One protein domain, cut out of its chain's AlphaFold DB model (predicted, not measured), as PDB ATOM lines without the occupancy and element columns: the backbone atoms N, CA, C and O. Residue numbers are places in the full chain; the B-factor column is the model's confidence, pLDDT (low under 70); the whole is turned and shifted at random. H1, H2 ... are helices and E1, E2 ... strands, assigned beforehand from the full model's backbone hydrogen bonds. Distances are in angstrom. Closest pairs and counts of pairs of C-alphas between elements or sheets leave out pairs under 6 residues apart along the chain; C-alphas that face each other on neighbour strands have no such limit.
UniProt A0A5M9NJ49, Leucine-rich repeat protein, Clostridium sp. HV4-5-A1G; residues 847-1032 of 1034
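This is residues 847 to 1032 of the 1034 residues of the protein "Leucine-rich repeat protein" of Clostridium sp. HV4-5-A1G (UniProt A0A5M9NJ49). The chain is wound in stacked turns, passing back and forth between two twisted sheets, mostly of parallel strands, that sit face to face as a sandwich. The hairpin of E9 and E10 lies well away from the two sheets, while the hairpin of E15 and E16 closes one edge of the larger sheet, which H1 only grazes. The printed part has 186 residues with 16 named strands, E1 to E16 in chain order, and one named helix, H1, between E14 and E15; the larger sheet runs E2, E5, E7, E11, E13, E14, E16, E15 and is mixed, the smaller runs E1, E4, E6, E8, E12, all parallel. The class is mostly strand, with under half of the residues in named elements. The whole is compact, with a radius of gyration of the C-alphas of 16.5 A and spans of 46 by 39 by 34 A.

The N and O pairs named here are within hydrogen-bond range. E1, residues 847 to 849, is an edge strand of the smaller sheet, and E2, residues 854 to 858, is an edge strand of the larger. E3, residues 861 to 864, pairs with no named strand. E4, residues 872 to 876, is parallel to E1, with N 848 and O 875 3.0 A apart. E5, residues 883 to 887, is parallel to E2, with N 857 and O 885 at 2.8 A. E6, residues 893 to 899, is parallel to E4, with N 873 and O 896 at 2.8 A; the closest C-alphas of E3 and E6 are those of Tyr 862 and Ile 893, 6.5 A apart. E7, residues 918 to 923, is parallel to E5, with N 884 and O 919 at 2.8 A. E8, residues 927 to 933, is parallel to E6, with N 928 and O 893 at 2.8 A. E9, residues 943 to 946, and E10, residues 952 to 955, form an antiparallel hairpin, with N 953 and O 945 at 2.9 A. E11, residues 968 to 972, is parallel to E7, with N 922 and O 971 at 2.8 A. E12, residues 978 to 980, is parallel to E8 at 59 degrees, with N 979 and O 927 at 2.8 A. E13, residues 984 to 991, bends by 104 degrees at residue 987 and is parallel to E11, with N 970 and O 988 at 2.9 A. Across the sandwich, the closest C-alphas of E8 and E13 are those of Phe 931 and Ser 984, 4.6 A apart. E14, residues 1003 to 1010, bends by 62 degrees at residue 1007 and is parallel to E13, with N 1006 and O 984 at 2.8 A. H1, residues 1014 to 1017, only grazes the larger sheet with residues 1014 to 1016, and is too short for any O i to N i+4 pair. E15, residues 1022 to 1024, and E16, residues 1027 to 1031, form a hairpin, with N 1027 and O 1024 at 2.8 A; E16 is parallel to E14, with N 1005 and O 1028 at 2.8 A.

E1 begins at C-alpha 847, (174.213, 172.375, 188.451), and E16 ends at C-alpha 1031, (196.707, 162.323, 173.742). From first to last C-alpha, E14 measures 18.9 A, E8 17.6 A, E6 17.5 A and E7 16.6 A.

The two C-alphas farthest apart are those of Ala 949 and Thr 1012, 53.3 A. The printed part has no cut. The links E6 to E7, E10 to E11 and E13 to E14 are long. The mean pLDDT of the printed part is 82.1; 42 residues are under 70, among them 905 to 912, 939 to 957 and 1010 to 1019.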
ATOM      1  N   ASP A 847     175.034 172.969 189.511       90.75
ATOM      2  CA  ASP A 847     174.213 172.375 188.451       90.75
ATOM      3  C   ASP A 847     173.901 173.396 187.344       90.75
ATOM      4  O   ASP A 847     173.571 174.546 187.641       90.75
ATOM      5  N   PHE A 848     173.997 173.000 186.071       88.81
ATOM      6  CA  PHE A 848     173.800 173.902 184.931       88.81
ATOM      7  C   PHE A 848     172.906 173.285 183.844       88.81
ATOM      8  O   PHE A 848     173.367 172.477 183.033       88.81
ATOM      9  N   GLU A 849     171.657 173.752 183.767       82.50
ATOM     10  CA  GLU A 849     170.641 173.371 182.776       82.50
ATOM     11  C   GLU A 849     170.489 174.486 181.717       82.50
ATOM     12  O   GLU A 849     169.989 175.572 182.014       82.50
ATOM     13  N   ALA A 850     170.942 174.233 180.482       77.81
ATOM     14  CA  ALA A 850     170.921 175.171 179.345       77.81
ATOM     15  C   ALA A 850     171.569 176.562 179.598       77.81
ATOM     16  O   ALA A 850     171.101 177.578 179.086       77.81
ATOM     17  N   SER A 851     172.647 176.619 180.387       79.00
ATOM     18  CA  SER A 851     173.244 177.866 180.901       79.00
ATOM     19  C   SER A 851     174.453 178.381 180.113       79.00
ATOM     20  O   SER A 851     175.255 177.590 179.638       79.00
ATOM     21  N   SER A 852     174.697 179.697 180.077       86.19
ATOM     22  CA  SER A 852     176.003 180.292 179.697       86.19
ATOM     23  C   SER A 852     176.549 181.257 180.766       86.19
ATOM     24  O   SER A 852     177.237 182.230 180.467       86.19
ATOM     25  N   THR A 853     176.221 181.003 182.035       89.31
ATOM     26  CA  THR A 853     176.600 181.853 183.177       89.31
ATOM     27  C   THR A 853     178.059 181.651 183.612       89.31
ATOM     28  O   THR A 853     178.603 180.547 183.539       89.31
ATOM     29  N   THR A 854     178.686 182.720 184.112       95.25
ATOM     30  CA  THR A 854     179.990 182.680 184.792       95.25
ATOM     31  C   THR A 854     179.815 182.728 186.311       95.25
ATOM     32  O   THR A 854     179.122 183.602 186.825       95.25
ATOM     33  N   LEU A 855     180.469 181.818 187.037       96.81
ATOM     34  CA  LEU A 855     180.576 181.853 188.499       96.81
ATOM     35  C   LEU A 855     182.018 182.158 188.920       96.81
ATOM     36  O   LEU A 855     182.935 181.398 188.593       96.81
ATOM     37  N   ASN A 856     182.208 183.225 189.692       97.81
ATOM     38  CA  ASN A 856     183.457 183.547 190.374       97.81
ATOM     39  C   ASN A 856     183.348 183.102 191.834       97.81
ATOM     40  O   ASN A 856     182.509 183.603 192.578       97.81
ATOM     41  N   LEU A 857     184.166 182.128 192.230       97.94
ATOM     42  CA  LEU A 857     184.043 181.429 193.504       97.94
ATOM     43  C   LEU A 857     185.338 181.576 194.320       97.94
ATOM     44  O   LEU A 857     186.241 180.740 194.231       97.94
ATOM     45  N   THR A 858     185.406 182.630 195.133       97.88
ATOM     46  CA  THR A 858     186.589 183.003 195.926       97.88
ATOM     47  C   THR A 858     186.519 182.457 197.355       97.88
ATOM     48  O   THR A 858     185.586 182.772 198.088       97.88
ATOM     49  N   ASN A 859     187.505 181.668 197.792       96.25
ATOM     50  CA  ASN A 859     187.611 181.174 199.178       96.25
ATOM     51  C   ASN A 859     186.334 180.475 199.722       96.25
ATOM     52  O   ASN A 859     185.989 180.580 200.897       96.25
ATOM     53  N   ASN A 860     185.596 179.762 198.865       96.56
ATOM     54  CA  ASN A 860     184.373 179.057 199.269       96.56
ATOM     55  C   ASN A 860     184.645 177.608 199.699       96.56
ATOM     56  O   ASN A 860     185.615 176.975 199.281       96.56
ATOM     57  N   LYS A 861     183.717 177.053 200.485       95.81
ATOM     58  CA  LYS A 861     183.718 175.656 200.931       95.81
ATOM     59  C   LYS A 861     182.601 174.859 200.259       95.81
ATOM     60  O   LYS A 861     181.433 175.227 200.342       95.81
ATOM     61  N   TYR A 862     182.952 173.720 199.673       94.88
ATOM     62  CA  TYR A 862     182.033 172.846 198.940       94.88
ATOM     63  C   TYR A 862     181.732 171.594 199.765       94.88
ATOM     64  O   TYR A 862     182.642 170.980 200.320       94.88
ATOM     65  N   ILE A 863     180.455 171.220 199.890       93.12
ATOM     66  CA  ILE A 863     180.034 170.059 200.687       93.12
ATOM     67  C   ILE A 863     178.966 169.264 199.933       93.12
ATOM     68  O   ILE A 863     177.784 169.601 199.984       93.12
ATOM     69  N   ASN A 864     179.352 168.154 199.299       88.44
ATOM     70  CA  ASN A 864     178.388 167.175 198.797       88.44
ATOM     71  C   ASN A 864     178.096 166.105 199.871       88.44
ATOM     72  O   ASN A 864     178.907 165.210 200.121       88.44
ATOM     73  N   ARG A 865     176.923 166.185 200.517       86.62
ATOM     74  CA  ARG A 865     176.426 165.168 201.470       86.62
ATOM     75  C   ARG A 865     175.753 163.976 200.777       86.62
ATOM     76  O   ARG A 865     175.516 162.959 201.418       86.62
ATOM     77  N   ASN A 866     175.475 164.088 199.479       73.00
ATOM     78  CA  ASN A 866     174.899 163.051 198.619       73.00
ATOM     79  C   ASN A 866     175.971 162.173 197.931       73.00
ATOM     80  O   ASN A 866     175.627 161.275 197.164       73.00
ATOM     81  N   LYS A 867     177.261 162.409 198.222       72.50
ATOM     82  CA  LYS A 867     178.425 161.852 197.509       72.50
ATOM     83  C   LYS A 867     178.498 160.326 197.371       72.50
ATOM     84  O   LYS A 867     179.214 159.843 196.501       72.50
ATOM     85  N   ASN A 868     177.798 159.574 198.220       66.94
ATOM     86  CA  ASN A 868     177.771 158.111 198.150       66.94
ATOM     87  C   ASN A 868     176.925 157.607 196.966       66.94
ATOM     88  O   ASN A 868     177.220 156.546 196.427       66.94
ATOM     89  N   ASP A 869     175.904 158.370 196.562       58.88
ATOM     90  CA  ASP A 869     175.089 158.086 195.377       58.88
ATOM     91  C   ASP A 869     175.638 158.827 194.150       58.88
ATOM     92  O   ASP A 869     175.802 158.235 193.087       58.88
ATOM     93  N   TYR A 870     175.946 160.122 194.316       66.38
ATOM     94  CA  TYR A 870     176.320 161.036 193.235       66.38
ATOM     95  C   TYR A 870     177.405 162.015 193.707       66.38
ATOM     96  O   TYR A 870     177.112 163.031 194.336       66.38
ATOM     97  N   ASN A 871     178.676 161.727 193.411       79.38
ATOM     98  CA  ASN A 871     179.832 162.516 193.870       79.38
ATOM     99  C   ASN A 871     180.162 163.728 192.972       79.38
ATOM    100  O   ASN A 871     181.331 164.056 192.777       79.38
ATOM    101  N   TYR A 872     179.164 164.379 192.373       86.56
ATOM    102  CA  TYR A 872     179.418 165.529 191.503       86.56
ATOM    103  C   TYR A 872     179.722 166.795 192.307       86.56
ATOM    104  O   TYR A 872     178.984 167.170 193.223       86.56
ATOM    105  N   LEU A 873     180.781 167.488 191.902       93.00
ATOM    106  CA  LEU A 873     181.003 168.894 192.213       93.00
ATOM    107  C   LEU A 873     180.237 169.762 191.207       93.00
ATOM    108  O   LEU A 873     179.442 170.600 191.619       93.00
ATOM    109  N   ILE A 874     180.452 169.515 189.908       94.00
ATOM    110  CA  ILE A 874     179.824 170.234 188.791       94.00
ATOM    111  C   ILE A 874     179.103 169.241 187.879       94.00
ATOM    112  O   ILE A 874     179.686 168.218 187.509       94.00
ATOM    113  N   ALA A 875     177.889 169.596 187.465       90.38
ATOM    114  CA  ALA A 875     177.180 168.992 186.344       90.38
ATOM    115  C   ALA A 875     176.825 170.053 185.287       90.38
ATOM    116  O   ALA A 875     176.210 171.066 185.615       90.38
ATOM    117  N   SER A 876     177.216 169.826 184.029       90.94
ATOM    118  CA  SER A 876     176.846 170.656 182.871       90.94
ATOM    119  C   SER A 876     176.004 169.823 181.898       90.94
ATOM    120  O   SER A 876     176.555 168.995 181.170       90.94
ATOM    121  N   GLU A 877     174.678 170.000 181.925       86.06
ATOM    122  CA  GLU A 877     173.721 169.260 181.083       86.06
ATOM    123  C   GLU A 877     173.693 169.776 179.630       86.06
ATOM    124  O   GLU A 877     174.079 170.913 179.339       86.06
ATOM    125  N   ALA A 878     173.213 168.956 178.689       82.38
ATOM    126  CA  ALA A 878     173.214 169.272 177.261       82.38
ATOM    127  C   ALA A 878     172.530 170.620 176.937       82.38
ATOM    128  O   ALA A 878     171.343 170.823 177.188       82.38
ATOM    129  N   GLY A 879     173.268 171.539 176.312       83.31
ATOM    130  CA  GLY A 879     172.857 172.926 176.058       83.31
ATOM    131  C   GLY A 879     173.590 173.954 176.929       83.31
ATOM    132  O   GLY A 879     173.516 175.143 176.641       83.31
ATOM    133  N   SER A 880     174.309 173.516 177.966       88.31
ATOM    134  CA  SER A 880     175.110 174.382 178.836       88.31
ATOM    135  C   SER A 880     176.525 174.647 178.296       88.31
ATOM    136  O   SER A 880     177.151 173.788 177.684       88.31
ATOM    137  N   SER A 881     177.046 175.847 178.548       92.94
ATOM    138  CA  SER A 881     178.403 176.328 178.255       92.94
ATOM    139  C   SER A 881     178.957 177.264 179.368       92.94
ATOM    140  O   SER A 881     179.507 178.327 179.059       92.94
ATOM    141  N   PRO A 882     178.799 176.951 180.672       94.44
ATOM    142  CA  PRO A 882     179.182 177.840 181.768       94.44
ATOM    143  C   PRO A 882     180.702 177.950 181.955       94.44
ATOM    144  O   PRO A 882     181.479 177.072 181.560       94.44
ATOM    145  N   THR A 883     181.117 179.013 182.647       96.62
ATOM    146  CA  THR A 883     182.486 179.178 183.158       96.62
ATOM    147  C   THR A 883     182.488 179.188 184.685       96.62
ATOM    148  O   THR A 883     181.780 179.977 185.299       96.62
ATOM    149  N   VAL A 884     183.318 178.354 185.311       97.94
ATOM    150  CA  VAL A 884     183.500 178.314 186.769       97.94
ATOM    151  C   VAL A 884     184.948 178.660 187.114       97.94
ATOM    152  O   VAL A 884     185.885 177.989 186.680       97.94
ATOM    153  N   ASN A 885     185.133 179.724 187.891       98.31
ATOM    154  CA  ASN A 885     186.430 180.203 188.354       98.31
ATOM    155  C   ASN A 885     186.573 179.903 189.849       98.31
ATOM    156  O   ASN A 885     185.971 180.587 190.673       98.31
ATOM    157  N   PHE A 886     187.385 178.908 190.196       98.31
ATOM    158  CA  PHE A 886     187.785 178.641 191.575       98.31
ATOM    159  C   PHE A 886     189.011 179.491 191.910       98.31
ATOM    160  O   PHE A 886     190.038 179.385 191.235       98.31
ATOM    161  N   VAL A 887     188.896 180.348 192.923       96.69
ATOM    162  CA  VAL A 887     189.921 181.336 193.290       96.69
ATOM    163  C   VAL A 887     190.214 181.233 194.786       96.69
ATOM    164  O   VAL A 887     189.283 181.106 195.580       96.69
ATOM    165  N   ASP A 888     191.494 181.244 195.166       94.31
ATOM    166  CA  ASP A 888     191.976 181.291 196.559       94.31
ATOM    167  C   ASP A 888     191.234 180.332 197.519       94.31
ATOM    168  O   ASP A 888     190.870 180.682 198.642       94.31
ATOM    169  N   SER A 889     190.938 179.111 197.058       85.69
ATOM    170  CA  SER A 889     190.141 178.148 197.824       85.69
ATOM    171  C   SER A 889     190.984 177.503 198.928       85.69
ATOM    172  O   SER A 889     191.740 176.562 198.684       85.69
ATOM    173  N   SER A 890     190.819 178.004 200.156       70.94
ATOM    174  CA  SER A 890     191.569 177.605 201.361       70.94
ATOM    175  C   SER A 890     191.423 176.134 201.781       70.94
ATOM    176  O   SER A 890     192.216 175.642 202.585       70.94
ATOM    177  N   GLY A 891     190.441 175.409 201.238       79.12
ATOM    178  CA  GLY A 891     190.270 173.968 201.415       79.12
ATOM    179  C   GLY A 891     190.208 173.225 200.081       79.12
ATOM    180  O   GLY A 891     189.828 173.794 199.059       79.12
ATOM    181  N   THR A 892     190.547 171.934 200.097       84.19
ATOM    182  CA  THR A 892     190.490 171.070 198.911       84.19
ATOM    183  C   THR A 892     189.072 170.992 198.346       84.19
ATOM    184  O   THR A 892     188.151 170.484 198.989       84.19
ATOM    185  N   ILE A 893     188.918 171.459 197.112       93.38
ATOM    186  CA  ILE A 893     187.731 171.289 196.279       93.38
ATOM    187  C   ILE A 893     187.683 169.815 195.865       93.38
ATOM    188  O   ILE A 893     188.689 169.295 195.389       93.38
ATOM    189  N   ASN A 894     186.557 169.118 196.027       92.56
ATOM    190  CA  ASN A 894     186.498 167.687 195.722       92.56
ATOM    191  C   ASN A 894     185.211 167.231 195.028       92.56
ATOM    192  O   ASN A 894     184.155 167.849 195.151       92.56
ATOM    193  N   GLY A 895     185.330 166.131 194.279       91.12
ATOM    194  CA  GLY A 895     184.238 165.522 193.518       91.12
ATOM    195  C   GLY A 895     184.530 165.396 192.022       91.12
ATOM    196  O   GLY A 895     185.639 165.637 191.554       91.12
ATOM    197  N   ILE A 896     183.512 164.986 191.273       91.94
ATOM    198  CA  ILE A 896     183.557 164.809 189.819       91.94
ATOM    199  C   ILE A 896     183.114 166.104 189.142       91.94
ATOM    200  O   ILE A 896     182.117 166.712 189.539       91.94
ATOM    201  N   ILE A 897     183.838 166.510 188.103       95.56
ATOM    202  CA  ILE A 897     183.458 167.617 187.221       95.56
ATOM    203  C   ILE A 897     182.981 167.008 185.906       95.56
ATOM    204  O   ILE A 897     183.776 166.387 185.200       95.56
ATOM    205  N   TRP A 898     181.688 167.148 185.605       93.50
ATOM    206  CA  TRP A 898     181.048 166.444 184.495       93.50
ATOM    207  C   TRP A 898     180.438 167.362 183.440       93.50
ATOM    208  O   TRP A 898     179.775 168.353 183.750       93.50
ATOM    209  N   ASN A 899     180.636 166.962 182.188       92.69
ATOM    210  CA  ASN A 899     180.023 167.517 180.994       92.69
ATOM    211  C   ASN A 899     179.190 166.422 180.314       92.69
ATOM    212  O   ASN A 899     179.721 165.360 179.991       92.69
ATOM    213  N   GLU A 900     177.900 166.666 180.084       88.56
ATOM    214  CA  GLU A 900     177.009 165.650 179.520       88.56
ATOM    215  C   GLU A 900     177.378 165.259 178.083       88.56
ATOM    216  O   GLU A 900     177.339 164.087 177.719       88.56
ATOM    217  N   GLY A 901     177.779 166.222 177.262       90.12
ATOM    218  CA  GLY A 901     178.162 166.001 175.877       90.12
ATOM    219  C   GLY A 901     177.007 166.245 174.907       90.12
ATOM    220  O   GLY A 901     176.341 167.278 174.968       90.12
ATOM    221  N   ASN A 902     176.798 165.331 173.958       89.12
ATOM    222  CA  ASN A 902     175.826 165.469 172.870       89.12
ATOM    223  C   ASN A 902     174.565 164.618 173.118       89.12
ATOM    224  O   ASN A 902     174.642 163.388 173.156       89.12
ATOM    225  N   VAL A 903     173.391 165.256 173.180       83.12
ATOM    226  CA  VAL A 903     172.073 164.603 173.288       83.12
ATOM    227  C   VAL A 903     171.300 164.798 171.982       83.12
ATOM    228  O   VAL A 903     170.833 165.892 171.672       83.12
ATOM    229  N   SER A 904     171.152 163.724 171.201       76.12
ATOM    230  CA  SER A 904     170.457 163.746 169.904       76.12
ATOM    231  C   SER A 904     168.930 163.776 170.032       76.12
ATOM    232  O   SER A 904     168.264 164.489 169.284       76.12
ATOM    233  N   ARG A 905     168.360 163.037 170.994       61.69
ATOM    234  CA  ARG A 905     166.906 162.977 171.223       61.69
ATOM    235  C   ARG A 905     166.342 164.282 171.795       61.69
ATOM    236  O   ARG A 905     166.977 164.924 172.624       61.69
ATOM    237  N   ALA A 906     165.114 164.625 171.405       62.59
ATOM    238  CA  ALA A 906     164.312 165.596 172.146       62.59
ATOM    239  C   ALA A 906     163.984 165.037 173.541       62.59
ATOM    240  O   ALA A 906     163.728 163.838 173.694       62.59
ATOM    241  N   VAL A 907     164.014 165.897 174.555       52.84
ATOM    242  CA  VAL A 907     163.805 165.545 175.968       52.84
ATOM    243  C   VAL A 907     163.097 166.719 176.635       52.84
ATOM    244  O   VAL A 907     163.478 167.861 176.404       52.84
ATOM    245  N   GLU A 908     162.072 166.443 177.446       52.16
ATOM    246  CA  GLU A 908     161.444 167.429 178.351       52.16
ATOM    247  C   GLU A 908     160.903 168.701 177.659       52.16
ATOM    248  O   GLU A 908     160.812 169.771 178.250       52.16
ATOM    249  N   GLY A 909     160.506 168.574 176.387       48.78
ATOM    250  CA  GLY A 909     160.019 169.683 175.556       48.78
ATOM    251  C   GLY A 909     161.125 170.510 174.892       48.78
ATOM    252  O   GLY A 909     160.832 171.320 174.017       48.78
ATOM    253  N   MET A 910     162.393 170.276 175.239       55.66
ATOM    254  CA  MET A 910     163.542 170.866 174.556       55.66
ATOM    255  C   MET A 910     163.797 170.172 173.212       55.66
ATOM    256  O   MET A 910     163.577 168.964 173.057       55.66
ATOM    257  N   ALA A 911     164.338 170.928 172.254       61.00
ATOM    258  CA  ALA A 911     164.783 170.396 170.971       61.00
ATOM    259  C   ALA A 911     165.840 169.283 171.132       61.00
ATOM    260  O   ALA A 911     166.584 169.227 172.116       61.00
ATOM    261  N   GLY A 912     165.910 168.397 170.135       66.69
ATOM    262  CA  GLY A 912     167.010 167.442 169.998       66.69
ATOM    263  C   GLY A 912     168.313 168.109 169.543       66.69
ATOM    264  O   GLY A 912     168.348 169.297 169.227       66.69
ATOM    265  N   ASN A 913     169.383 167.320 169.469       80.19
ATOM    266  CA  ASN A 913     170.734 167.741 169.071       80.19
ATOM    267  C   ASN A 913     171.379 168.823 169.964       80.19
ATOM    268  O   ASN A 913     172.235 169.585 169.505       80.19
ATOM    269  N   ARG A 914     171.019 168.862 171.255       84.75
ATOM    270  CA  ARG A 914     171.694 169.697 172.263       84.75
ATOM    271  C   ARG A 914     173.129 169.211 172.493       84.75
ATOM    272  O   ARG A 914     173.410 168.013 172.423       84.75
ATOM    273  N   LYS A 915     174.032 170.142 172.800       89.06
ATOM    274  CA  LYS A 915     175.440 169.875 173.133       89.06
ATOM    275  C   LYS A 915     175.832 170.690 174.355       89.06
ATOM    276  O   LYS A 915     175.455 171.857 174.416       89.06
ATOM    277  N   SER A 916     176.573 170.122 175.299       90.56
ATOM    278  CA  SER A 916     177.194 170.886 176.385       90.56
ATOM    279  C   SER A 916     178.696 171.080 176.184       90.56
ATOM    280  O   SER A 916     179.363 170.321 175.476       90.56
ATOM    281  N   SER A 917     179.219 172.103 176.848       94.06
ATOM    282  CA  SER A 917     180.629 172.294 177.157       94.06
ATOM    283  C   SER A 917     180.759 172.840 178.585       94.06
ATOM    284  O   SER A 917     179.761 173.150 179.245       94.06
ATOM    285  N   LEU A 918     181.983 172.925 179.101       95.81
ATOM    286  CA  LEU A 918     182.239 173.411 180.456       95.81
ATOM    287  C   LEU A 918     183.656 173.976 180.556       95.81
ATOM    288  O   LEU A 918     184.623 173.273 180.264       95.81
ATOM    289  N   LYS A 919     183.800 175.221 181.020       97.69
ATOM    290  CA  LYS A 919     185.109 175.816 181.314       97.69
ATOM    291  C   LYS A 919     185.331 175.900 182.823       97.69
ATOM    292  O   LYS A 919     184.560 176.556 183.516       97.69
ATOM    293  N   VAL A 920     186.408 175.300 183.325       98.25
ATOM    294  CA  VAL A 920     186.802 175.376 184.741       98.25
ATOM    295  C   VAL A 920     188.229 175.894 184.866       98.25
ATOM    296  O   VAL A 920     189.143 175.384 184.218       98.25
ATOM    297  N   ASN A 921     188.430 176.904 185.708       97.94
ATOM    298  CA  ASN A 921     189.740 177.508 185.941       97.94
ATOM    299  C   ASN A 921     190.045 177.492 187.442       97.94
ATOM    300  O   ASN A 921     189.268 178.034 188.228       97.94
ATOM    301  N   PHE A 922     191.173 176.897 187.826       97.81
ATOM    302  CA  PHE A 922     191.682 176.873 189.194       97.81
ATOM    303  C   PHE A 922     192.832 177.873 189.328       97.81
ATOM    304  O   PHE A 922     193.846 177.774 188.628       97.81
ATOM    305  N   LYS A 923     192.654 178.849 190.220       96.62
ATOM    306  CA  LYS A 923     193.647 179.860 190.585       96.62
ATOM    307  C   LYS A 923     193.933 179.748 192.074       96.62
ATOM    308  O   LYS A 923     192.991 179.827 192.866       96.62
ATOM    309  N   ASN A 924     195.192 179.529 192.452       95.94
ATOM    310  CA  ASN A 924     195.607 179.298 193.839       95.94
ATOM    311  C   ASN A 924     194.662 178.343 194.616       95.94
ATOM    312  O   ASN A 924     194.266 178.619 195.746       95.94
ATOM    313  N   SER A 925     194.207 177.261 193.968       96.62
ATOM    314  CA  SER A 925     193.120 176.403 194.465       96.62
ATOM    315  C   SER A 925     193.421 174.918 194.245       96.62
ATOM    316  O   SER A 925     193.867 174.519 193.173       96.62
ATOM    317  N   ASN A 926     193.160 174.078 195.250       96.19
ATOM    318  CA  ASN A 926     193.482 172.646 195.206       96.19
ATOM    319  C   ASN A 926     192.246 171.803 194.864       96.19
ATOM    320  O   ASN A 926     191.211 171.953 195.510       96.19
ATOM    321  N   PHE A 927     192.368 170.888 193.900       97.50
ATOM    322  CA  PHE A 927     191.311 169.980 193.449       97.50
ATOM    323  C   PHE A 927     191.683 168.509 193.698       97.50
ATOM    324  O   PHE A 927     192.751 168.056 193.291       97.50
ATOM    325  N   GLU A 928     190.792 167.746 194.329       96.31
ATOM    326  CA  GLU A 928     190.881 166.290 194.487       96.31
ATOM    327  C   GLU A 928     189.668 165.626 193.823       96.31
ATOM    328  O   GLU A 928     188.555 165.606 194.359       96.31
ATOM    329  N   GLY A 929     189.874 165.109 192.615       94.62
ATOM    330  CA  GLY A 929     188.780 164.672 191.761       94.62
ATOM    331  C   GLY A 929     189.223 164.260 190.364       94.62
ATOM    332  O   GLY A 929     190.415 164.134 190.072       94.62
ATOM    333  N   ASN A 930     188.241 164.050 189.492       94.94
ATOM    334  CA  ASN A 930     188.449 163.644 188.108       94.94
ATOM    335  C   ASN A 930     187.421 164.316 187.177       94.94
ATOM    336  O   ASN A 930     186.347 164.738 187.619       94.94
ATOM    337  N   PHE A 931     187.770 164.432 185.895       95.94
ATOM    338  CA  PHE A 931     186.903 165.015 184.865       95.94
ATOM    339  C   PHE A 931     186.184 163.920 184.076       95.94
ATOM    340  O   PHE A 931     186.792 162.910 183.725       95.94
ATOM    341  N   ALA A 932     184.905 164.123 183.779       92.62
ATOM    342  CA  ALA A 932     184.062 163.134 183.121       92.62
ATOM    343  C   ALA A 932     183.269 163.762 181.965       92.62
ATOM    344  O   ALA A 932     182.705 164.842 182.115       92.62
ATOM    345  N   ASP A 933     183.198 163.081 180.825       91.19
ATOM    346  CA  ASP A 933     182.596 163.604 179.595       91.19
ATOM    347  C   ASP A 933     181.723 162.529 178.934       91.19
ATOM    348  O   ASP A 933     182.183 161.420 178.639       91.19
ATOM    349  N   GLY A 934     180.428 162.807 178.768       86.44
ATOM    350  CA  GLY A 934     179.454 161.778 178.410       86.44
ATOM    351  C   GLY A 934     179.437 160.649 179.436       86.44
ATOM    352  O   GLY A 934     179.192 160.865 180.621       86.44
ATOM    353  N   SER A 935     179.665 159.417 178.981       82.94
ATOM    354  CA  SER A 935     179.796 158.227 179.832       82.94
ATOM    355  C   SER A 935     181.214 157.989 180.374       82.94
ATOM    356  O   SER A 935     181.384 157.101 181.210       82.94
ATOM    357  N   LEU A 936     182.218 158.736 179.902       86.31
ATOM    358  CA  LEU A 936     183.637 158.523 180.198       86.31
ATOM    359  C   LEU A 936     184.047 159.248 181.487       86.31
ATOM    360  O   LEU A 936     183.563 160.341 181.764       86.31
ATOM    361  N   GLY A 937     184.922 158.648 182.298       77.56
ATOM    362  CA  GLY A 937     185.397 159.216 183.575       77.56
ATOM    363  C   GLY A 937     184.363 159.214 184.707       77.56
ATOM    364  O   GLY A 937     184.710 159.391 185.875       77.56
ATOM    365  N   LEU A 938     183.092 158.966 184.390       76.81
ATOM    366  CA  LEU A 938     182.070 158.657 185.378       76.81
ATOM    367  C   LEU A 938     182.425 157.387 186.168       76.81
ATOM    368  O   LEU A 938     183.265 156.577 185.769       76.81
ATOM    369  N   TRP A 939     181.790 157.222 187.327       67.56
ATOM    370  CA  TRP A 939     182.065 156.091 188.205       67.56
ATOM    371  C   TRP A 939     181.679 154.758 187.555       67.56
ATOM    372  O   TRP A 939     180.675 154.652 186.846       67.56
ATOM    373  N   ASP A 940     182.427 153.702 187.882       57.34
ATOM    374  CA  ASP A 940     182.156 152.344 187.403       57.34
ATOM    375  C   ASP A 940     180.999 151.687 188.189       57.34
ATOM    376  O   ASP A 940     181.150 150.742 188.968       57.34
ATOM    377  N   GLY A 941     179.816 152.283 188.039       46.50
ATOM    378  CA  GLY A 941     178.562 151.858 188.649       46.50
ATOM    379  C   GLY A 941     178.532 151.826 190.179       46.50
ATOM    380  O   GLY A 941     177.829 150.972 190.698       46.50
ATOM    381  N   SER A 942     179.254 152.689 190.914       39.03
ATOM    382  CA  SER A 942     179.209 152.757 192.392       39.03
ATOM    383  C   SER A 942     177.812 153.009 192.964       39.03
ATOM    384  O   SER A 942     177.529 152.533 194.063       39.03
ATOM    385  N   ALA A 943     176.916 153.636 192.194       40.09
ATOM    386  CA  ALA A 943     175.469 153.490 192.344       40.09
ATOM    387  C   ALA A 943     175.040 152.043 191.999       40.09
ATOM    388  O   ALA A 943     174.353 151.786 191.004       40.09
ATOM    389  N   LYS A 944     175.502 151.090 192.821       45.09
ATOM    390  CA  LYS A 944     175.174 149.666 192.768       45.09
ATOM    391  C   LYS A 944     173.827 149.477 193.434       45.09
ATOM    392  O   LYS A 944     173.749 149.287 194.647       45.09
ATOM    393  N   TYR A 945     172.764 149.498 192.641       43.22
ATOM    394  CA  TYR A 945     171.500 148.985 193.135       43.22
ATOM    395  C   TYR A 945     171.585 147.453 193.173       43.22
ATOM    396  O   TYR A 945     171.288 146.783 192.187       43.22
ATOM    397  N   THR A 946     172.060 146.902 194.291       43.62
ATOM    398  CA  THR A 946     172.063 145.459 194.560       43.62
ATOM    399  C   THR A 946     170.801 145.108 195.340       43.62
ATOM    400  O   THR A 946     170.660 145.497 196.497       43.62
ATOM    401  N   ASN A 947     169.868 144.392 194.710       43.41
ATOM    402  CA  ASN A 947     168.609 144.019 195.360       43.41
ATOM    403  C   ASN A 947     168.786 142.862 196.368       43.41
ATOM    404  O   ASN A 947     169.828 142.210 196.415       43.41
ATOM    405  N   ASN A 948     167.714 142.510 197.089       37.62
ATOM    406  CA  ASN A 948     167.679 141.368 198.023       37.62
ATOM    407  C   ASN A 948     167.947 139.982 197.378       37.62
ATOM    408  O   ASN A 948     167.988 138.985 198.091       37.62
ATOM    409  N   ALA A 949     168.121 139.899 196.052       36.41
ATOM    410  CA  ALA A 949     168.544 138.702 195.318       36.41
ATOM    411  C   ALA A 949     169.973 138.821 194.732       36.41
ATOM    412  O   ALA A 949     170.346 138.049 193.854       36.41
ATOM    413  N   GLY A 950     170.767 139.805 195.174       44.53
ATOM    414  CA  GLY A 950     172.172 139.985 194.786       44.53
ATOM    415  C   GLY A 950     172.413 140.589 193.395       44.53
ATOM    416  O   GLY A 950     173.564 140.808 193.017       44.53
ATOM    417  N   ILE A 951     171.366 140.898 192.621       41.31
ATOM    418  CA  ILE A 951     171.522 141.432 191.259       41.31
ATOM    419  C   ILE A 951     171.790 142.935 191.320       41.31
ATOM    420  O   ILE A 951     171.012 143.681 191.910       41.31
ATOM    421  N   THR A 952     172.892 143.358 190.692       44.91
ATOM    422  CA  THR A 952     173.381 144.744 190.697       44.91
ATOM    423  C   THR A 952     173.028 145.482 189.406       44.91
ATOM    424  O   THR A 952     173.657 145.251 188.373       44.91
ATOM    425  N   THR A 953     172.095 146.430 189.468       47.03
ATOM    426  CA  THR A 953     171.890 147.425 188.403       47.03
ATOM    427  C   THR A 953     172.947 148.529 188.547       47.03
ATOM    428  O   THR A 953     173.145 149.045 189.648       47.03
ATOM    429  N   ARG A 954     173.635 148.896 187.454       49.41
ATOM    430  CA  ARG A 954     174.600 150.014 187.420       49.41
ATOM    431  C   ARG A 954     173.997 151.217 186.690       49.41
ATOM    432  O   ARG A 954     173.617 151.091 185.530       49.41
ATOM    433  N   LEU A 955     174.002 152.386 187.328       53.06
ATOM    434  CA  LEU A 955     173.984 153.680 186.636       53.06
ATOM    435  C   LEU A 955     175.380 154.299 186.737       53.06
ATOM    436  O   LEU A 955     175.964 154.280 187.819       53.06
ATOM    437  N   ASN A 956     175.899 154.878 185.651       59.69
ATOM    438  CA  ASN A 956     177.125 155.690 185.689       59.69
ATOM    439  C   ASN A 956     176.852 157.188 185.919       59.69
ATOM    440  O   ASN A 956     177.787 157.915 186.209       59.69
ATOM    441  N   GLY A 957     175.597 157.648 185.811       61.88
ATOM    442  CA  GLY A 957     175.203 159.053 186.010       61.88
ATOM    443  C   GLY A 957     174.923 159.837 184.722       61.88
ATOM    444  O   GLY A 957     174.291 160.884 184.780       61.88
ATOM    445  N   ASN A 958     175.290 159.306 183.552       71.75
ATOM    446  CA  ASN A 958     174.869 159.853 182.261       71.75
ATOM    447  C   ASN A 958     173.421 159.414 181.979       71.75
ATOM    448  O   ASN A 958     173.182 158.384 181.344       71.75
ATOM    449  N   TYR A 959     172.452 160.156 182.519       63.84
ATOM    450  CA  TYR A 959     171.039 159.772 182.473       63.84
ATOM    451  C   TYR A 959     170.464 159.772 181.057       63.84
ATOM    452  O   TYR A 959     169.762 158.829 180.682       63.84
ATOM    453  N   TYR A 960     170.756 160.789 180.242       67.06
ATOM    454  CA  TYR A 960     170.161 160.876 178.910       67.06
ATOM    455  C   TYR A 960     170.852 159.998 177.857       67.06
ATOM    456  O   TYR A 960     170.317 159.884 176.750       67.06
ATOM    457  N   GLY A 961     171.942 159.301 178.200       72.00
ATOM    458  CA  GLY A 961     172.699 158.461 177.267       72.00
ATOM    459  C   GLY A 961     173.491 159.290 176.255       72.00
ATOM    460  O   GLY A 961     173.649 158.886 175.105       72.00
ATOM    461  N   ALA A 962     173.928 160.476 176.673       79.75
ATOM    462  CA  ALA A 962     174.631 161.442 175.854       79.75
ATOM    463  C   ALA A 962     175.989 160.908 175.382       79.75
ATOM    464  O   ALA A 962     176.726 160.266 176.139       79.75
ATOM    465  N   ALA A 963     176.334 161.183 174.126       87.88
ATOM    466  CA  ALA A 963     177.635 160.822 173.580       87.88
ATOM    467  C   ALA A 963     178.695 161.832 174.042       87.88
ATOM    468  O   ALA A 963     178.471 163.040 173.953       87.88
ATOM    469  N   SER A 964     179.856 161.336 174.480       89.38
ATOM    470  CA  SER A 964     181.014 162.182 174.795       89.38
ATOM    471  C   SER A 964     181.347 163.103 173.616       89.38
ATOM    472  O   SER A 964     181.290 162.691 172.453       89.38
ATOM    473  N   ASN A 965     181.655 164.363 173.919       92.75
ATOM    474  CA  ASN A 965     182.002 165.387 172.937       92.75
ATOM    475  C   ASN A 965     183.304 166.133 173.257       92.75
ATOM    476  O   ASN A 965     183.709 166.987 172.470       92.75
ATOM    477  N   TRP A 966     183.962 165.782 174.367       93.12
ATOM    478  CA  TRP A 966     185.181 166.413 174.871       93.12
ATOM    479  C   TRP A 966     185.001 167.926 175.091       93.12
ATOM    480  O   TRP A 966     185.864 168.732 174.756       93.12
ATOM    481  N   GLY A 967     183.863 168.327 175.658       93.75
ATOM    482  CA  GLY A 967     183.478 169.726 175.853       93.75
ATOM    483  C   GLY A 967     184.144 170.421 177.047       93.75
ATOM    484  O   GLY A 967     183.933 171.617 177.252       93.75
ATOM    485  N   ILE A 968     184.940 169.709 177.854       96.69
ATOM    486  CA  ILE A 968     185.615 170.283 179.030       96.69
ATOM    487  C   ILE A 968     186.891 171.037 178.631       96.69
ATOM    488  O   ILE A 968     187.811 170.467 178.045       96.69
ATOM    489  N   THR A 969     186.988 172.299 179.047       96.69
ATOM    490  CA  THR A 969     188.240 173.064 179.125       96.69
ATOM    491  C   THR A 969     188.628 173.252 180.591       96.69
ATOM    492  O   THR A 969     187.892 173.897 181.336       96.69
ATOM    493  N   ALA A 970     189.783 172.731 181.006       96.81
ATOM    494  CA  ALA A 970     190.294 172.828 182.374       96.81
ATOM    495  C   ALA A 970     191.655 173.544 182.415       96.81
ATOM    496  O   ALA A 970     192.543 173.232 181.618       96.81
ATOM    497  N   SER A 971     191.842 174.477 183.356       95.50
ATOM    498  CA  SER A 971     193.137 175.133 183.591       95.50
ATOM    499  C   SER A 971     193.532 175.192 185.070       95.50
ATOM    500  O   SER A 971     192.687 175.446 185.927       95.50
ATOM    501  N   PHE A 972     194.821 174.984 185.353       95.06
ATOM    502  CA  PHE A 972     195.433 175.067 186.682       95.06
ATOM    503  C   PHE A 972     196.631 176.025 186.649       95.06
ATOM    504  O   PHE A 972     197.557 175.844 185.851       95.06
ATOM    505  N   ASP A 973     196.622 177.044 187.512       94.19
ATOM    506  CA  ASP A 973     197.767 177.945 187.675       94.19
ATOM    507  C   ASP A 973     198.936 177.307 188.454       94.19
ATOM    508  O   ASP A 973     198.859 176.179 188.937       94.19
ATOM    509  N   LYS A 974     200.055 178.036 188.563       93.81
ATOM    510  CA  LYS A 974     201.300 177.532 189.175       93.81
ATOM    511  C   LYS A 974     201.192 177.245 190.682       93.81
ATOM    512  O   LYS A 974     202.075 176.598 191.237       93.81
ATOM    513  N   ASN A 975     200.139 177.733 191.337       94.31
ATOM    514  CA  ASN A 975     199.901 177.545 192.767       94.31
ATOM    515  C   ASN A 975     198.846 176.450 193.030       94.31
ATOM    516  O   ASN A 975     198.762 175.924 194.138       94.31
ATOM    517  N   SER A 976     198.039 176.116 192.019       95.56
ATOM    518  CA  SER A 976     196.942 175.151 192.085       95.56
ATOM    519  C   SER A 976     197.434 173.714 191.935       95.56
ATOM    520  O   SER A 976     198.279 173.425 191.086       95.56
ATOM    521  N   LYS A 977     196.871 172.794 192.725       95.44
ATOM    522  CA  LYS A 977     197.203 171.358 192.684       95.44
ATOM    523  C   LYS A 977     196.025 170.516 192.240       95.44
ATOM    524  O   LYS A 977     194.885 170.812 192.594       95.44
ATOM    525  N   TRP A 978     196.310 169.432 191.522       96.88
ATOM    526  CA  TRP A 978     195.310 168.442 191.134       96.88
ATOM    527  C   TRP A 978     195.735 167.045 191.585       96.88
ATOM    528  O   TRP A 978     196.702 166.464 191.089       96.88
ATOM    529  N   LYS A 979     194.980 166.494 192.533       97.12
ATOM    530  CA  LYS A 979     195.048 165.089 192.912       97.12
ATOM    531  C   LYS A 979     193.998 164.313 192.111       97.12
ATOM    532  O   LYS A 979     192.797 164.445 192.345       97.12
ATOM    533  N   VAL A 980     194.462 163.532 191.143       96.12
ATOM    534  CA  VAL A 980     193.639 162.762 190.208       96.12
ATOM    535  C   VAL A 980     193.134 161.499 190.908       96.12
ATOM    536  O   VAL A 980     193.915 160.622 191.279       96.12
ATOM    537  N   THR A 981     191.823 161.397 191.123       92.44
ATOM    538  CA  THR A 981     191.217 160.273 191.867       92.44
ATOM    539  C   THR A 981     190.863 159.075 190.983       92.44
ATOM    540  O   THR A 981     190.806 157.938 191.460       92.44
ATOM    541  N   ASN A 982     190.610 159.317 189.697       91.06
ATOM    542  CA  ASN A 982     190.178 158.324 188.718       91.06
ATOM    543  C   ASN A 982     190.501 158.801 187.292       91.06
ATOM    544  O   ASN A 982     190.856 159.967 187.097       91.06
ATOM    545  N   ASP A 983     190.339 157.922 186.300       93.69
ATOM    546  CA  ASP A 983     190.548 158.280 184.894       93.69
ATOM    547  C   ASP A 983     189.715 159.511 184.491       93.69
ATOM    548  O   ASP A 983     188.553 159.664 184.881       93.69
ATOM    549  N   SER A 984     190.351 160.421 183.754       94.69
ATOM    550  CA  SER A 984     189.837 161.758 183.452       94.69
ATOM    551  C   SER A 984     189.817 162.040 181.956       94.69
ATOM    552  O   SER A 984     190.737 161.649 181.244       94.69
ATOM    553  N   TYR A 985     188.792 162.755 181.496       94.38
ATOM    554  CA  TYR A 985     188.530 163.003 180.077       94.38
ATOM    555  C   TYR A 985     188.275 164.501 179.867       94.38
ATOM    556  O   TYR A 985     187.338 165.055 180.440       94.38
ATOM    557  N   VAL A 986     189.152 165.175 179.111       93.38
ATOM    558  CA  VAL A 986     189.181 166.648 178.996       93.38
ATOM    559  C   VAL A 986     189.454 167.074 177.551       93.38
ATOM    560  O   VAL A 986     190.443 166.661 176.960       93.38
ATOM    561  N   GLY A 987     188.640 167.945 176.956       93.06
ATOM    562  CA  GLY A 987     188.891 168.437 175.593       93.06
ATOM    563  C   GLY A 987     190.128 169.314 175.475       93.06
ATOM    564  O   GLY A 987     190.941 169.134 174.564       93.06
ATOM    565  N   LYS A 988     190.290 170.248 176.414       91.94
ATOM    566  CA  LYS A 988     191.443 171.147 176.489       91.94
ATOM    567  C   LYS A 988     191.982 171.251 177.908       91.94
ATOM    568  O   LYS A 988     191.266 171.694 178.802       91.94
ATOM    569  N   LEU A 989     193.248 170.890 178.096       91.50
ATOM    570  CA  LEU A 989     193.932 170.954 179.389       91.50
ATOM    571  C   LEU A 989     195.021 172.042 179.384       91.50
ATOM    572  O   LEU A 989     195.592 172.371 178.341       91.50
ATOM    573  N   THR A 990     195.282 172.654 180.538       91.12
ATOM    574  CA  THR A 990     196.392 173.600 180.744       91.12
ATOM    575  C   THR A 990     196.879 173.521 182.188       91.12
ATOM    576  O   THR A 990     196.100 173.730 183.116       91.12
ATOM    577  N   ILE A 991     198.160 173.231 182.383       90.12
ATOM    578  CA  ILE A 991     198.812 173.034 183.675       90.12
ATOM    579  C   ILE A 991     200.092 173.878 183.694       90.12
ATOM    580  O   ILE A 991     201.025 173.684 182.908       90.12
ATOM    581  N   ALA A 992     200.157 174.840 184.613       89.94
ATOM    582  CA  ALA A 992     201.315 175.725 184.739       89.94
ATOM    583  C   ALA A 992     202.531 175.075 185.433       89.94
ATOM    584  O   ALA A 992     203.651 175.525 185.198       89.94
ATOM    585  N   ASP A 993     202.333 174.023 186.236       89.19
ATOM    586  CA  ASP A 993     203.407 173.167 186.760       89.19
ATOM    587  C   ASP A 993     202.920 171.716 186.934       89.19
ATOM    588  O   ASP A 993     201.963 171.447 187.660       89.19
ATOM    589  N   LEU A 994     203.588 170.766 186.274       87.06
ATOM    590  CA  LEU A 994     203.261 169.336 186.329       87.06
ATOM    591  C   LEU A 994     203.623 168.682 187.675       87.06
ATOM    592  O   LEU A 994     203.052 167.648 188.014       87.06
ATOM    593  N   ASN A 995     204.502 169.291 188.482       88.50
ATOM    594  CA  ASN A 995     204.824 168.799 189.829       88.50
ATOM    595  C   ASN A 995     203.628 168.894 190.795       88.50
ATOM    596  O   ASN A 995     203.556 168.150 191.772       88.50
ATOM    597  N   ASN A 996     202.669 169.780 190.504       91.56
ATOM    598  CA  ASN A 996     201.436 169.954 191.270       91.56
ATOM    599  C   ASN A 996     200.359 168.887 190.961       91.56
ATOM    600  O   ASN A 996     199.270 168.934 191.541       91.56
ATOM    601  N   ILE A 997     200.643 167.930 190.068       93.62
ATOM    602  CA  ILE A 997     199.748 166.822 189.715       93.62
ATOM    603  C   ILE A 997     200.167 165.545 190.455       93.62
ATOM    604  O   ILE A 997     201.355 165.249 190.571       93.62
ATOM    605  N   SER A 998     199.206 164.770 190.967       95.50
ATOM    606  CA  SER A 998     199.479 163.512 191.687       95.50
ATOM    607  C   SER A 998     198.292 162.546 191.689       95.50
ATOM    608  O   SER A 998     197.162 162.964 191.453       95.50
ATOM    609  N   ALA A 999     198.526 161.269 192.005       95.81
ATOM    610  CA  ALA A 999     197.474 160.305 192.327       95.81
ATOM    611  C   ALA A 999     197.912 159.283 193.395       95.81
ATOM    612  O   ALA A 999     199.095 158.956 193.543       95.81
ATOM    613  N   ASP A1000     196.945 158.724 194.132       93.94
ATOM    614  CA  ASP A1000     197.209 157.664 195.122       93.94
ATOM    615  C   ASP A1000     197.505 156.316 194.442       93.94
ATOM    616  O   ASP A1000     198.377 155.561 194.881       93.94
ATOM    617  N   LYS A1001     196.821 156.051 193.326       93.25
ATOM    618  CA  LYS A1001     196.904 154.853 192.477       93.25
ATOM    619  C   LYS A1001     197.235 155.251 191.026       93.25
ATOM    620  O   LYS A1001     197.046 156.416 190.687       93.25
ATOM    621  N   PRO A1002     197.672 154.320 190.159       95.19
ATOM    622  CA  PRO A1002     197.736 154.562 188.718       95.19
ATOM    623  C   PRO A1002     196.374 154.994 188.144       95.19
ATOM    624  O   PRO A1002     195.357 154.367 188.451       95.19
ATOM    625  N   VAL A1003     196.368 156.059 187.336       94.44
ATOM    626  CA  VAL A1003     195.189 156.628 186.646       94.44
ATOM    627  C   VAL A1003     195.591 157.290 185.326       94.44
ATOM    628  O   VAL A1003     196.739 157.713 185.167       94.44
ATOM    629  N   THR A1004     194.641 157.431 184.404       94.50
ATOM    630  CA  THR A1004     194.870 157.997 183.065       94.50
ATOM    631  C   THR A1004     194.129 159.317 182.852       94.50
ATOM    632  O   THR A1004     192.921 159.400 183.054       94.50
ATOM    633  N   VAL A1005     194.825 160.352 182.381       94.38
ATOM    634  CA  VAL A1005     194.233 161.608 181.902       94.38
ATOM    635  C   VAL A1005     194.271 161.611 180.377       94.38
ATOM    636  O   VAL A1005     195.333 161.756 179.771       94.38
ATOM    637  N   TYR A1006     193.106 161.452 179.755       94.00
ATOM    638  CA  TYR A1006     192.919 161.558 178.313       94.00
ATOM    639  C   TYR A1006     192.599 163.003 177.921       94.00
ATOM    640  O   TYR A1006     191.750 163.644 178.550       94.00
ATOM    641  N   TYR A1007     193.236 163.502 176.861       90.75
ATOM    642  CA  TYR A1007     192.992 164.858 176.363       90.75
ATOM    643  C   TYR A1007     193.089 164.986 174.841       90.75
ATOM    644  O   TYR A1007     193.903 164.307 174.219       90.75
ATOM    645  N   ASN A1008     192.318 165.905 174.247       86.88
ATOM    646  CA  ASN A1008     192.340 166.143 172.793       86.88
ATOM    647  C   ASN A1008     193.260 167.306 172.391       86.88
ATOM    648  O   ASN A1008     193.893 167.268 171.336       86.88
ATOM    649  N   THR A1009     193.350 168.352 173.218       78.31
ATOM    650  CA  THR A1009     194.156 169.549 172.940       78.31
ATOM    651  C   THR A1009     194.889 170.067 174.176       78.31
ATOM    652  O   THR A1009     194.423 169.943 175.311       78.31
ATOM    653  N   ILE A1010     196.046 170.678 173.931       66.75
ATOM    654  CA  ILE A1010     196.897 171.326 174.930       66.75
ATOM    655  C   ILE A1010     196.751 172.852 174.802       66.75
ATOM    656  O   ILE A1010     196.616 173.388 173.700       66.75
ATOM    657  N   GLY A1011     196.739 173.563 175.931       61.22
ATOM    658  CA  GLY A1011     196.769 175.026 175.970       61.22
ATOM    659  C   GLY A1011     198.174 175.638 175.924       61.22
ATOM    660  O   GLY A1011     199.165 175.002 175.582       61.22
ATOM    661  N   THR A1012     198.264 176.919 176.267       51.38
ATOM    662  CA  THR A1012     199.520 177.680 176.288       51.38
ATOM    663  C   THR A1012     200.085 177.730 177.710       51.38
ATOM    664  O   THR A1012     199.830 178.689 178.437       51.38
ATOM    665  N   GLY A1013     200.831 176.697 178.110       56.38
ATOM    666  CA  GLY A1013     201.389 176.559 179.464       56.38
ATOM    667  C   GLY A1013     202.678 175.730 179.525       56.38
ATOM    668  O   GLY A1013     203.395 175.605 178.525       56.38
ATOM    669  N   SER A1014     202.980 175.149 180.695       51.12
ATOM    670  CA  SER A1014     204.115 174.212 180.859       51.12
ATOM    671  C   SER A1014     203.890 172.884 180.119       51.12
ATOM    672  O   SER A1014     204.834 172.141 179.837       51.12
ATOM    673  N   ASP A1015     202.638 172.662 179.713       52.81
ATOM    674  CA  ASP A1015     202.088 171.565 178.918       52.81
ATOM    675  C   ASP A1015     202.832 171.258 177.612       52.81
ATOM    676  O   ASP A1015     202.629 170.198 177.034       52.81
ATOM    677  N   LYS A1016     203.758 172.116 177.158       52.97
ATOM    678  CA  LYS A1016     204.721 171.775 176.092       52.97
ATOM    679  C   LYS A1016     205.576 170.532 176.413       52.97
ATOM    680  O   LYS A1016     206.258 170.030 175.525       52.97
ATOM    681  N   LYS A1017     205.558 170.048 177.665       55.22
ATOM    682  CA  LYS A1017     206.154 168.774 178.110       55.22
ATOM    683  C   LYS A1017     205.190 167.575 178.098       55.22
ATOM    684  O   LYS A1017     205.646 166.453 178.297       55.22
ATOM    685  N   LEU A1018     203.889 167.777 177.881       67.31
ATOM    686  CA  LEU A1018     202.912 166.691 177.760       67.31
ATOM    687  C   LEU A1018     202.983 166.088 176.353       67.31
ATOM    688  O   LEU A1018     202.300 166.532 175.433       67.31
ATOM    689  N   THR A1019     203.815 165.063 176.187       66.88
ATOM    690  CA  THR A1019     203.742 164.156 175.034       66.88
ATOM    691  C   THR A1019     202.867 162.941 175.364       66.88
ATOM    692  O   THR A1019     202.502 162.699 176.519       66.88
ATOM    693  N   ASN A1020     202.462 162.190 174.339       76.19
ATOM    694  CA  ASN A1020     201.565 161.048 174.509       76.19
ATOM    695  C   ASN A1020     202.245 159.905 175.291       76.19
ATOM    696  O   ASN A1020     203.315 159.445 174.899       76.19
ATOM    697  N   GLY A1021     201.612 159.434 176.368       76.81
ATOM    698  CA  GLY A1021     202.081 158.321 177.202       76.81
ATOM    699  C   GLY A1021     202.986 158.706 178.379       76.81
ATOM    700  O   GLY A1021     203.458 157.813 179.083       76.81
ATOM    701  N   VAL A1022     203.240 159.996 178.629       82.12
ATOM    702  CA  VAL A1022     204.104 160.435 179.745       82.12
ATOM    703  C   VAL A1022     203.435 160.190 181.099       82.12
ATOM    704  O   VAL A1022     202.239 160.429 181.262       82.12
ATOM    705  N   VAL A1023     204.220 159.752 182.089       84.75
ATOM    706  CA  VAL A1023     203.759 159.474 183.458       84.75
ATOM    707  C   VAL A1023     204.385 160.457 184.451       84.75
ATOM    708  O   VAL A1023     205.606 160.540 184.553       84.75
ATOM    709  N   TYR A1024     203.553 161.141 185.240       83.75
ATOM    710  CA  TYR A1024     203.964 161.979 186.374       83.75
ATOM    711  C   TYR A1024     203.203 161.556 187.633       83.75
ATOM    712  O   TYR A1024     201.979 161.526 187.622       83.75
ATOM    713  N   ASN A1025     203.898 161.239 188.731       88.31
ATOM    714  CA  ASN A1025     203.281 160.977 190.045       88.31
ATOM    715  C   ASN A1025     202.082 159.989 190.013       88.31
ATOM    716  O   ASN A1025     201.057 160.222 190.655       88.31
ATOM    717  N   LYS A1026     202.240 158.878 189.269       92.88
ATOM    718  CA  LYS A1026     201.233 157.829 188.956       92.88
ATOM    719  C   LYS A1026     200.099 158.231 187.991       92.88
ATOM    720  O   LYS A1026     199.211 157.420 187.742       92.88
ATOM    721  N   VAL A1027     200.137 159.429 187.416       93.25
ATOM    722  CA  VAL A1027     199.185 159.905 186.403       93.25
ATOM    723  C   VAL A1027     199.790 159.748 185.010       93.25
ATOM    724  O   VAL A1027     200.805 160.372 184.707       93.25
ATOM    725  N   THR A1028     199.165 158.932 184.161       93.44
ATOM    726  CA  THR A1028     199.539 158.757 182.749       93.44
ATOM    727  C   THR A1028     198.742 159.719 181.875       93.44
ATOM    728  O   THR A1028     197.516 159.738 181.941       93.44
ATOM    729  N   PHE A1029     199.408 160.488 181.021       91.25
ATOM    730  CA  PHE A1029     198.779 161.453 180.118       91.25
ATOM    731  C   PHE A1029     198.698 160.892 178.694       91.25
ATOM    732  O   PHE A1029     199.728 160.659 178.064       91.25
ATOM    733  N   ILE A1030     197.487 160.697 178.164       90.06
ATOM    734  CA  ILE A1030     197.259 160.141 176.819       90.06
ATOM    735  C   ILE A1030     196.604 161.180 175.910       90.06
ATOM    736  O   ILE A1030     195.504 161.664 176.181       90.06
ATOM    737  N   HIS A1031     197.266 161.478 174.792       86.62
ATOM    738  CA  HIS A1031     196.707 162.323 173.742       86.62
ATOM    739  C   HIS A1031     195.741 161.508 172.876       86.62
ATOM    740  O   HIS A1031     196.099 160.463 172.333       86.62
ATOM    741  N   LYS A1032     194.505 161.990 172.761       79.31
ATOM    742  CA  LYS A1032     193.445 161.455 171.909       79.31
ATOM    743  C   LYS A1032     193.262 162.378 170.706       79.31
ATOM    744  O   LYS A1032     192.544 163.371 170.765       79.31
TER     745      LYS A1032